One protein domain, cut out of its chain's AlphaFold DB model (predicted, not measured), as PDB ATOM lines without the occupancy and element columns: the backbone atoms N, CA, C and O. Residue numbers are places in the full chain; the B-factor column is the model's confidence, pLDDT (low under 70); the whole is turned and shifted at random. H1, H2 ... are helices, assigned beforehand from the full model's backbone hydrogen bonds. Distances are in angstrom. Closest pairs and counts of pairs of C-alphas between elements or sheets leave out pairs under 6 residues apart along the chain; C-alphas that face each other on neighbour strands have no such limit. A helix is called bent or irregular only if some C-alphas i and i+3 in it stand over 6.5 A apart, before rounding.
ATOM      1  N   LEU A 237     -41.531  12.609 -38.923       92.38
ATOM      2  CA  LEU A 237     -40.213  13.207 -39.175       92.38
ATOM      3  C   LEU A 237     -39.112  12.659 -38.255       92.38
ATOM      4  O   LEU A 237     -37.941  12.689 -38.639       92.38
ATOM      5  N   PHE A 238     -39.472  12.136 -37.077       91.62
ATOM      6  CA  PHE A 238     -38.548  11.527 -36.111       91.62
ATOM      7  C   PHE A 238     -38.287  10.033 -36.368       91.62
ATOM      8  O   PHE A 238     -37.482   9.413 -35.668       91.62
ATOM      9  N   ALA A 239     -38.976   9.420 -37.332       92.38
ATOM     10  CA  ALA A 239     -38.860   7.993 -37.594       92.38
ATOM     11  C   ALA A 239     -37.636   7.669 -38.463       92.38
ATOM     12  O   ALA A 239     -37.407   8.267 -39.514       92.38
ATOM     13  N   THR A 240     -36.881   6.645 -38.068       93.62
ATOM     14  CA  THR A 240     -35.889   6.003 -38.938       93.62
ATOM     15  C   THR A 240     -36.583   5.056 -39.917       93.62
ATOM     16  O   THR A 240     -37.425   4.238 -39.538       93.62
ATOM     17  N   LEU A 241     -36.204   5.140 -41.192       89.19
ATOM     18  CA  LEU A 241     -36.914   4.469 -42.288       89.19
ATOM     19  C   LEU A 241     -36.365   3.094 -42.679       89.19
ATOM     20  O   LEU A 241     -36.932   2.459 -43.563       89.19
ATOM     21  N   HIS A 242     -35.264   2.661 -42.053       84.69
ATOM     22  CA  HIS A 242     -34.436   1.498 -42.407       84.69
ATOM     23  C   HIS A 242     -35.126   0.469 -43.329       84.69
ATOM     24  O   HIS A 242     -35.906  -0.378 -42.877       84.69
ATOM     25  N   THR A 243     -34.847   0.581 -44.633       83.25
ATOM     26  CA  THR A 243     -35.478  -0.233 -45.677       83.25
ATOM     27  C   THR A 243     -34.822  -1.612 -45.773       83.25
ATOM     28  O   THR A 243     -33.597  -1.704 -45.779       83.25
ATOM     29  N   PRO A 244     -35.595  -2.704 -45.934       78.56
ATOM     30  CA  PRO A 244     -35.027  -4.044 -46.096       78.56
ATOM     31  C   PRO A 244     -34.331  -4.257 -47.453       78.56
ATOM     32  O   PRO A 244     -33.697  -5.288 -47.659       78.56
ATOM     33  N   TYR A 245     -34.460  -3.319 -48.400       83.50
ATOM     34  CA  TYR A 245     -33.916  -3.428 -49.757       83.50
ATOM     35  C   TYR A 245     -32.694  -2.526 -49.963       83.50
ATOM     36  O   TYR A 245     -32.681  -1.700 -50.878       83.50
ATOM     37  N   GLU A 246     -31.660  -2.679 -49.134       87.88
ATOM     38  CA  GLU A 246     -30.475  -1.808 -49.169       87.88
ATOM     39  C   GLU A 246     -29.815  -1.724 -50.556       87.88
ATOM     40  O   GLU A 246     -29.445  -0.640 -51.011       87.88
ATOM     41  N   GLU A 247     -29.753  -2.842 -51.282       90.12
ATOM     42  CA  GLU A 247     -29.193  -2.913 -52.640       90.12
ATOM     43  C   GLU A 247     -29.953  -2.048 -53.658       90.12
ATOM     44  O   GLU A 247     -29.392  -1.631 -54.672       90.12
ATOM     45  N   ARG A 248     -31.235  -1.754 -53.403       89.94
ATOM     46  CA  ARG A 248     -32.073  -0.919 -54.279       89.94
ATOM     47  C   ARG A 248     -31.966   0.566 -53.962       89.94
ATOM     48  O   ARG A 248     -32.401   1.371 -54.788       89.94
ATOM     49  N   ILE A 249     -31.384   0.938 -52.819       92.62
ATOM     50  CA  ILE A 249     -31.263   2.338 -52.398       92.62
ATOM     51  C   ILE A 249     -30.598   3.197 -53.484       92.62
ATOM     52  O   ILE A 249     -31.199   4.208 -53.832       92.62
ATOM     53  N   PRO A 250     -29.453   2.820 -54.098       94.44
ATOM     54  CA  PRO A 250     -28.827   3.650 -55.133       94.44
ATOM     55  C   PRO A 250     -29.765   3.958 -56.308       94.44
ATOM     56  O   PRO A 250     -29.888   5.108 -56.711       94.44
ATOM     57  N   SER A 251     -30.504   2.956 -56.797       92.94
ATOM     58  CA  SER A 251     -31.454   3.130 -57.904       92.94
ATOM     59  C   SER A 251     -32.688   3.957 -57.512       92.94
ATOM     60  O   SER A 251     -33.262   4.670 -58.338       92.94
ATOM     61  N   ILE A 252     -33.138   3.867 -56.258       90.75
ATOM     62  CA  ILE A 252     -34.238   4.694 -55.740       90.75
ATOM     63  C   ILE A 252     -33.790   6.149 -55.611       90.75
ATOM     64  O   ILE A 252     -34.523   7.039 -56.042       90.75
ATOM     65  N   VAL A 253     -32.588   6.375 -55.075       94.25
ATOM     66  CA  VAL A 253     -31.978   7.701 -54.949       94.25
ATOM     67  C   VAL A 253     -31.808   8.324 -56.326       94.25
ATOM     68  O   VAL A 253     -32.345   9.397 -56.551       94.25
ATOM     69  N   GLU A 254     -31.182   7.627 -57.274       94.19
ATOM     70  CA  GLU A 254     -30.950   8.137 -58.632       94.19
ATOM     71  C   GLU A 254     -32.255   8.553 -59.327       94.19
ATOM     72  O   GLU A 254     -32.364   9.664 -59.845       94.19
ATOM     73  N   ARG A 255     -33.287   7.699 -59.295       92.00
ATOM     74  CA  ARG A 255     -34.581   8.006 -59.929       92.00
ATOM     75  C   ARG A 255     -35.322   9.147 -59.245       92.00
ATOM     76  O   ARG A 255     -35.997   9.921 -59.916       92.00
ATOM     77  N   THR A 256     -35.235   9.235 -57.921       92.75
ATOM     78  CA  THR A 256     -35.906  10.302 -57.167       92.75
ATOM     79  C   THR A 256     -35.170  11.632 -57.332       92.75
ATOM     80  O   THR A 256     -35.819  12.656 -57.538       92.75
ATOM     81  N   ALA A 257     -33.835  11.603 -57.366       95.12
ATOM     82  CA  ALA A 257     -32.963  12.760 -57.570       95.12
ATOM     83  C   ALA A 257     -33.145  13.431 -58.938       95.12
ATOM     84  O   ALA A 257     -32.964  14.638 -59.060       95.12
ATOM     85  N   GLN A 258     -33.574  12.686 -59.964       93.56
ATOM     86  CA  GLN A 258     -33.946  13.267 -61.264       93.56
ATOM     87  C   GLN A 258     -35.111  14.263 -61.169       93.56
ATOM     88  O   GLN A 258     -35.281  15.088 -62.065       93.56
ATOM     89  N   ARG A 259     -35.940  14.162 -60.122       93.19
ATOM     90  CA  ARG A 259     -37.102  15.029 -59.905       93.19
ATOM     91  C   ARG A 259     -36.923  15.985 -58.728       93.19
ATOM     92  O   ARG A 259     -37.387  17.113 -58.826       93.19
ATOM     93  N   PHE A 260     -36.289  15.522 -57.659       95.31
ATOM     94  CA  PHE A 260     -36.026  16.282 -56.441       95.31
ATOM     95  C   PHE A 260     -34.518  16.264 -56.192       95.31
ATOM     96  O   PHE A 260     -34.038  15.293 -55.597       95.31
ATOM     97  N   PRO A 261     -33.753  17.248 -56.697       93.94
ATOM     98  CA  PRO A 261     -32.306  17.306 -56.514       93.94
ATOM     99  C   PRO A 261     -31.847  17.045 -55.073       93.94
ATOM    100  O   PRO A 261     -30.888  16.293 -54.888       93.94
ATOM    101  N   VAL A 262     -32.582  17.537 -54.063       95.00
ATOM    102  CA  VAL A 262     -32.256  17.317 -52.638       95.00
ATOM    103  C   VAL A 262     -32.159  15.828 -52.273       95.00
ATOM    104  O   VAL A 262     -31.357  15.421 -51.428       95.00
ATOM    105  N   ALA A 263     -32.922  14.965 -52.956       94.44
ATOM    106  CA  ALA A 263     -32.941  13.530 -52.700       94.44
ATOM    107  C   ALA A 263     -31.588  12.852 -52.968       94.44
ATOM    108  O   ALA A 263     -31.325  11.805 -52.372       94.44
ATOM    109  N   ALA A 264     -30.735  13.423 -53.828       94.62
ATOM    110  CA  ALA A 264     -29.403  12.886 -54.101       94.62
ATOM    111  C   ALA A 264     -28.549  12.790 -52.827       94.62
ATOM    112  O   ALA A 264     -27.781  11.839 -52.667       94.62
ATOM    113  N   GLU A 265     -28.725  13.747 -51.918       94.69
ATOM    114  CA  GLU A 265     -27.905  13.895 -50.719       94.69
ATOM    115  C   GLU A 265     -28.573  13.256 -49.498       94.69
ATOM    116  O   GLU A 265     -27.929  12.512 -48.755       94.69
ATOM    117  N   ILE A 266     -29.884  13.455 -49.324       95.75
ATOM    118  CA  ILE A 266     -30.565  13.072 -48.076       95.75
ATOM    119  C   ILE A 266     -31.194  11.676 -48.117       95.75
ATOM    120  O   ILE A 266     -31.228  10.973 -47.104       95.75
ATOM    121  N   LEU A 267     -31.686  11.220 -49.278       93.94
ATOM    122  CA  LEU A 267     -32.545  10.031 -49.337       93.94
ATOM    123  C   LEU A 267     -31.764   8.740 -49.060       93.94
ATOM    124  O   LEU A 267     -32.269   7.824 -48.418       93.94
ATOM    125  N   GLY A 268     -30.512   8.664 -49.508       94.00
ATOM    126  CA  GLY A 268     -29.654   7.508 -49.256       94.00
ATOM    127  C   GLY A 268     -29.421   7.254 -47.759       94.00
ATOM    128  O   GLY A 268     -29.650   6.129 -47.305       94.00
ATOM    129  N   PRO A 269     -28.932   8.245 -46.996       95.06
ATOM    130  CA  PRO A 269     -28.797   8.150 -45.543       95.06
ATOM    131  C   PRO A 269     -30.123   7.883 -44.813       95.06
ATOM    132  O   PRO A 269     -30.156   7.022 -43.930       95.06
ATOM    133  N   LEU A 270     -31.218   8.540 -45.222       94.50
ATOM    134  CA  LEU A 270     -32.559   8.337 -44.651       94.50
ATOM    135  C   LEU A 270     -33.019   6.880 -44.772       94.50
ATOM    136  O   LEU A 270     -33.387   6.253 -43.779       94.50
ATOM    137  N   LEU A 271     -32.945   6.303 -45.976       92.94
ATOM    138  CA  LEU A 271     -33.405   4.933 -46.230       92.94
ATOM    139  C   LEU A 271     -32.567   3.872 -45.512       92.94
ATOM    140  O   LEU A 271     -33.077   2.794 -45.219       92.94
ATOM    141  N   ARG A 272     -31.306   4.170 -45.190       93.25
ATOM    142  CA  ARG A 272     -30.456   3.294 -44.368       93.25
ATOM    143  C   ARG A 272     -30.747   3.421 -42.872       93.25
ATOM    144  O   ARG A 272     -30.341   2.553 -42.104       93.25
ATOM    145  N   GLY A 273     -31.484   4.456 -42.464       91.88
ATOM    146  CA  GLY A 273     -31.777   4.762 -41.066       91.88
ATOM    147  C   GLY A 273     -30.623   5.450 -40.337       91.88
ATOM    148  O   GLY A 273     -30.564   5.377 -39.116       91.88
ATOM    149  N   TYR A 274     -29.694   6.081 -41.063       93.81
ATOM    150  CA  TYR A 274     -28.571   6.808 -40.454       93.81
ATOM    151  C   TYR A 274     -28.972   8.185 -39.931       93.81
ATOM    152  O   TYR A 274     -28.351   8.684 -39.000       93.81
ATOM    153  N   ILE A 275     -29.992   8.778 -40.545       93.94
ATOM    154  CA  ILE A 275     -30.569  10.069 -40.176       93.94
ATOM    155  C   ILE A 275     -32.094   9.985 -40.280       93.94
ATOM    156  O   ILE A 275     -32.637   9.062 -40.897       93.94
ATOM    157  N   THR A 276     -32.771  10.965 -39.701       93.50
ATOM    158  CA  THR A 276     -34.218  11.193 -39.791       93.50
ATOM    159  C   THR A 276     -34.511  12.488 -40.557       93.50
ATOM    160  O   THR A 276     -33.603  13.272 -40.835       93.50
ATOM    161  N   PHE A 277     -35.771  12.738 -40.924       93.94
ATOM    162  CA  PHE A 277     -36.120  13.991 -41.607       93.94
ATOM    163  C   PHE A 277     -35.965  15.210 -40.699       93.94
ATOM    164  O   PHE A 277     -35.581  16.270 -41.188       93.94
ATOM    165  N   VAL A 278     -36.202  15.071 -39.390       91.50
ATOM    166  CA  VAL A 278     -35.923  16.166 -38.452       91.50
ATOM    167  C   VAL A 278     -34.432  16.517 -38.437       91.50
ATOM    168  O   VAL A 278     -34.106  17.696 -38.444       91.50
ATOM    169  N   ASP A 279     -33.526  15.534 -38.529       91.44
ATOM    170  CA  ASP A 279     -32.079  15.806 -38.586       91.44
ATOM    171  C   ASP A 279     -31.698  16.579 -39.861       91.44
ATOM    172  O   ASP A 279     -30.847  17.466 -39.824       91.44
ATOM    173  N   VAL A 280     -32.355  16.274 -40.987       93.25
ATOM    174  CA  VAL A 280     -32.172  16.994 -42.257       93.25
ATOM    175  C   VAL A 280     -32.647  18.444 -42.138       93.25
ATOM    176  O   VAL A 280     -31.924  19.358 -42.530       93.25
ATOM    177  N   LEU A 281     -33.839  18.656 -41.571       91.81
ATOM    178  CA  LEU A 281     -34.450  19.981 -41.404       91.81
ATOM    179  C   LEU A 281     -33.750  20.836 -40.338       91.81
ATOM    180  O   LEU A 281     -33.787  22.062 -40.406       91.81
ATOM    181  N   GLU A 282     -33.108  20.215 -39.349       87.81
ATOM    182  CA  GLU A 282     -32.229  20.906 -38.405       87.81
ATOM    183  C   GLU A 282     -30.846  21.204 -39.001       87.81
ATOM    184  O   GLU A 282     -30.125  22.048 -38.461       87.81
ATOM    185  N   GLY A 283     -30.454  20.503 -40.063       86.81
ATOM    186  CA  GLY A 283     -29.147  20.605 -40.697       86.81
ATOM    187  C   GLY A 283     -29.066  21.687 -41.773       86.81
ATOM    188  O   GLY A 283     -29.682  22.746 -41.682       86.81
ATOM    189  N   GLU A 284     -28.264  21.408 -42.799       86.88
ATOM    190  CA  GLU A 284     -27.970  22.339 -43.897       86.88
ATOM    191  C   GLU A 284     -29.143  22.524 -44.869       86.88
ATOM    192  O   GLU A 284     -29.151  23.491 -45.620       86.88
ATOM    193  N   PHE A 285     -30.148  21.643 -44.826       91.50
ATOM    194  CA  PHE A 285     -31.274  21.643 -45.764       91.50
ATOM    195  C   PHE A 285     -32.536  22.331 -45.218       91.50
ATOM    196  O   PHE A 285     -33.647  22.076 -45.688       91.50
ATOM    197  N   SER A 286     -32.406  23.171 -44.186       90.12
ATOM    198  CA  SER A 286     -33.558  23.874 -43.608       90.12
ATOM    199  C   SER A 286     -34.207  24.838 -44.609       90.12
ATOM    200  O   SER A 286     -35.420  25.034 -44.571       90.12
ATOM    201  N   SER A 287     -33.425  25.426 -45.519       91.06
ATOM    202  CA  SER A 287     -33.921  26.305 -46.590       91.06
ATOM    203  C   SER A 287     -34.746  25.566 -47.647       91.06
ATOM    204  O   SER A 287     -35.620  26.157 -48.277       91.06
ATOM    205  N   GLU A 288     -34.512  24.268 -47.814       94.12
ATOM    206  CA  GLU A 288     -35.122  23.384 -48.805       94.12
ATOM    207  C   GLU A 288     -36.349  22.642 -48.245       94.12
ATOM    208  O   GLU A 288     -36.806  21.655 -48.829       94.12
ATOM    209  N   TYR A 289     -36.909  23.098 -47.117       93.88
ATOM    210  CA  TYR A 289     -38.009  22.414 -46.429       93.88
ATOM    211  C   TYR A 289     -39.196  22.102 -47.358       93.88
ATOM    212  O   TYR A 289     -39.770  21.019 -47.261       93.88
ATOM    213  N   GLU A 290     -39.555  23.003 -48.283       93.69
ATOM    214  CA  GLU A 290     -40.661  22.781 -49.229       93.69
ATOM    215  C   GLU A 290     -40.385  21.582 -50.131       93.69
ATOM    216  O   GLU A 290     -41.227  20.691 -50.244       93.69
ATOM    217  N   GLU A 291     -39.183  21.514 -50.706       94.81
ATOM    218  CA  GLU A 291     -38.772  20.404 -51.562       94.81
ATOM    219  C   GLU A 291     -38.717  19.088 -50.772       94.81
ATOM    220  O   GLU A 291     -39.137  18.046 -51.277       94.81
ATOM    221  N   ILE A 292     -38.273  19.126 -49.511       95.56
ATOM    222  CA  ILE A 292     -38.261  17.956 -48.619       95.56
ATOM    223  C   ILE A 292     -39.682  17.444 -48.363       95.56
ATOM    224  O   ILE A 292     -39.937  16.242 -48.474       95.56
ATOM    225  N   PHE A 293     -40.629  18.327 -48.044       95.06
ATOM    226  CA  PHE A 293     -42.019  17.927 -47.823       95.06
ATOM    227  C   PHE A 293     -42.693  17.437 -49.112       95.06
ATOM    228  O   PHE A 293     -43.433  16.449 -49.082       95.06
ATOM    229  N   GLU A 294     -42.391  18.043 -50.261       94.81
ATOM    230  CA  GLU A 294     -42.853  17.541 -51.557       94.81
ATOM    231  C   GLU A 294     -42.266  16.167 -51.899       94.81
ATOM    232  O   GLU A 294     -42.973  15.311 -52.446       94.81
ATOM    233  N   LEU A 295     -40.997  15.932 -51.559       94.88
ATOM    234  CA  LEU A 295     -40.330  14.641 -51.689       94.88
ATOM    235  C   LEU A 295     -41.031  13.580 -50.829       94.88
ATOM    236  O   LEU A 295     -41.341  12.501 -51.341       94.88
ATOM    237  N   ILE A 296     -41.325  13.887 -49.561       93.94
ATOM    238  CA  ILE A 296     -42.091  13.008 -48.662       93.94
ATOM    239  C   ILE A 296     -43.437  12.650 -49.307       93.94
ATOM    240  O   ILE A 296     -43.758  11.470 -49.479       93.94
ATOM    241  N   ASP A 297     -44.190  13.657 -49.758       93.44
ATOM    242  CA  ASP A 297     -45.493  13.457 -50.398       93.44
ATOM    243  C   ASP A 297     -45.390  12.638 -51.679       93.44
ATOM    244  O   ASP A 297     -46.281  11.854 -52.015       93.44
ATOM    245  N   PHE A 298     -44.333  12.848 -52.458       93.19
ATOM    246  CA  PHE A 298     -44.097  12.105 -53.682       93.19
ATOM    247  C   PHE A 298     -43.826  10.628 -53.394       93.19
ATOM    248  O   PHE A 298     -44.465   9.771 -54.014       93.19
ATOM    249  N   VAL A 299     -42.933  10.328 -52.448       90.38
ATOM    250  CA  VAL A 299     -42.583   8.953 -52.071       90.38
ATOM    251  C   VAL A 299     -43.796   8.217 -51.506       90.38
ATOM    252  O   VAL A 299     -44.094   7.108 -51.964       90.38
ATOM    253  N   ASN A 300     -44.536   8.850 -50.590       90.00
ATOM    254  CA  ASN A 300     -45.716   8.263 -49.952       90.00
ATOM    255  C   ASN A 300     -46.836   8.001 -50.968       90.00
ATOM    256  O   ASN A 300     -47.318   6.872 -51.086       90.00
ATOM    257  N   ARG A 301     -47.194   8.993 -51.798       89.88
ATOM    258  CA  ARG A 301     -48.261   8.838 -52.809       89.88
ATOM    259  C   ARG A 301     -47.932   7.792 -53.869       89.88
ATOM    260  O   ARG A 301     -48.833   7.118 -54.366       89.88
ATOM    261  N   ARG A 302     -46.661   7.674 -54.261       86.25
ATOM    262  CA  ARG A 302     -46.220   6.722 -55.292       86.25
ATOM    263  C   ARG A 302     -45.896   5.340 -54.743       86.25
ATOM    264  O   ARG A 302     -45.654   4.454 -55.556       86.25
ATOM    265  N   ARG A 303     -45.895   5.168 -53.417       83.56
ATOM    266  CA  ARG A 303     -45.502   3.927 -52.739       83.56
ATOM    267  C   ARG A 303     -44.184   3.385 -53.291       83.56
ATOM    268  O   ARG A 303     -44.058   2.221 -53.633       83.56
TER     269      ARG A 303
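AT A GLANCE: This is residues 237 to 303 of the 306 residues of an uncharacterized protein of Thorarchaeota archaeon (strain OWC) (UniProt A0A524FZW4). The longest helix, H4, slants past a helical hairpin of H1 and H2, and short H3 sits near H2 and H4 with few contacts. The 67 printed residues hold four named helices, H1 to H4 in order, and no named strand: all helix. The whole is compact, radius of gyration of the C-alphas 10.9 A, spanning 30 by 23 by 20 A.

IN THESE COORDINATES: H4, residues 286 to 302, is 24.3 A long, kinks 25 degrees near residue 293 and ends at C-alpha 302 (-46.220, 6.722, -55.292). H3 is residues 277 to 282, 8.6 A. H2 is residues 263 to 272, 13.4 A. H1, residues 246 to 257, 17.0 A, begins at C-alpha 246 (-30.475, -1.808, -49.169). H1, H4 and, only just, H2 are irregular: C-alphas 247 and 250 are 7.0 A apart, 287 and 290 8.1 A, 265 and 268 6.8 A.

HOW THE PARTS SIT: H4 and H3 are close but not clearly touching, closest C-alphas Tyr 289 and Leu 281, 6.6 A. So are H4 and H2, Leu 295 to Ala 263, 7.5 A, at a steep tilt of 63 degrees. H1 and H2, a hairpin, touch, closest C-alphas Ala 257 and Ala 263, 4.9 A, at a shallow tilt of 24 degrees, opposite ways. H1 and H4 are only just apart, at 8.3 A. Every O i to N i+4 pair is within hydrogen-bond range in H3, against 6 of 8 in H1, 4 of 6 in H2 and 11 of 13 in H4.

THE WHOLE: The C-alphas of Pro 244 and Ser 287, farthest apart, are 30.4 A apart. The printed part has no cut, its three links between helices are tight, and no printed residue is under 70 in pLDDT.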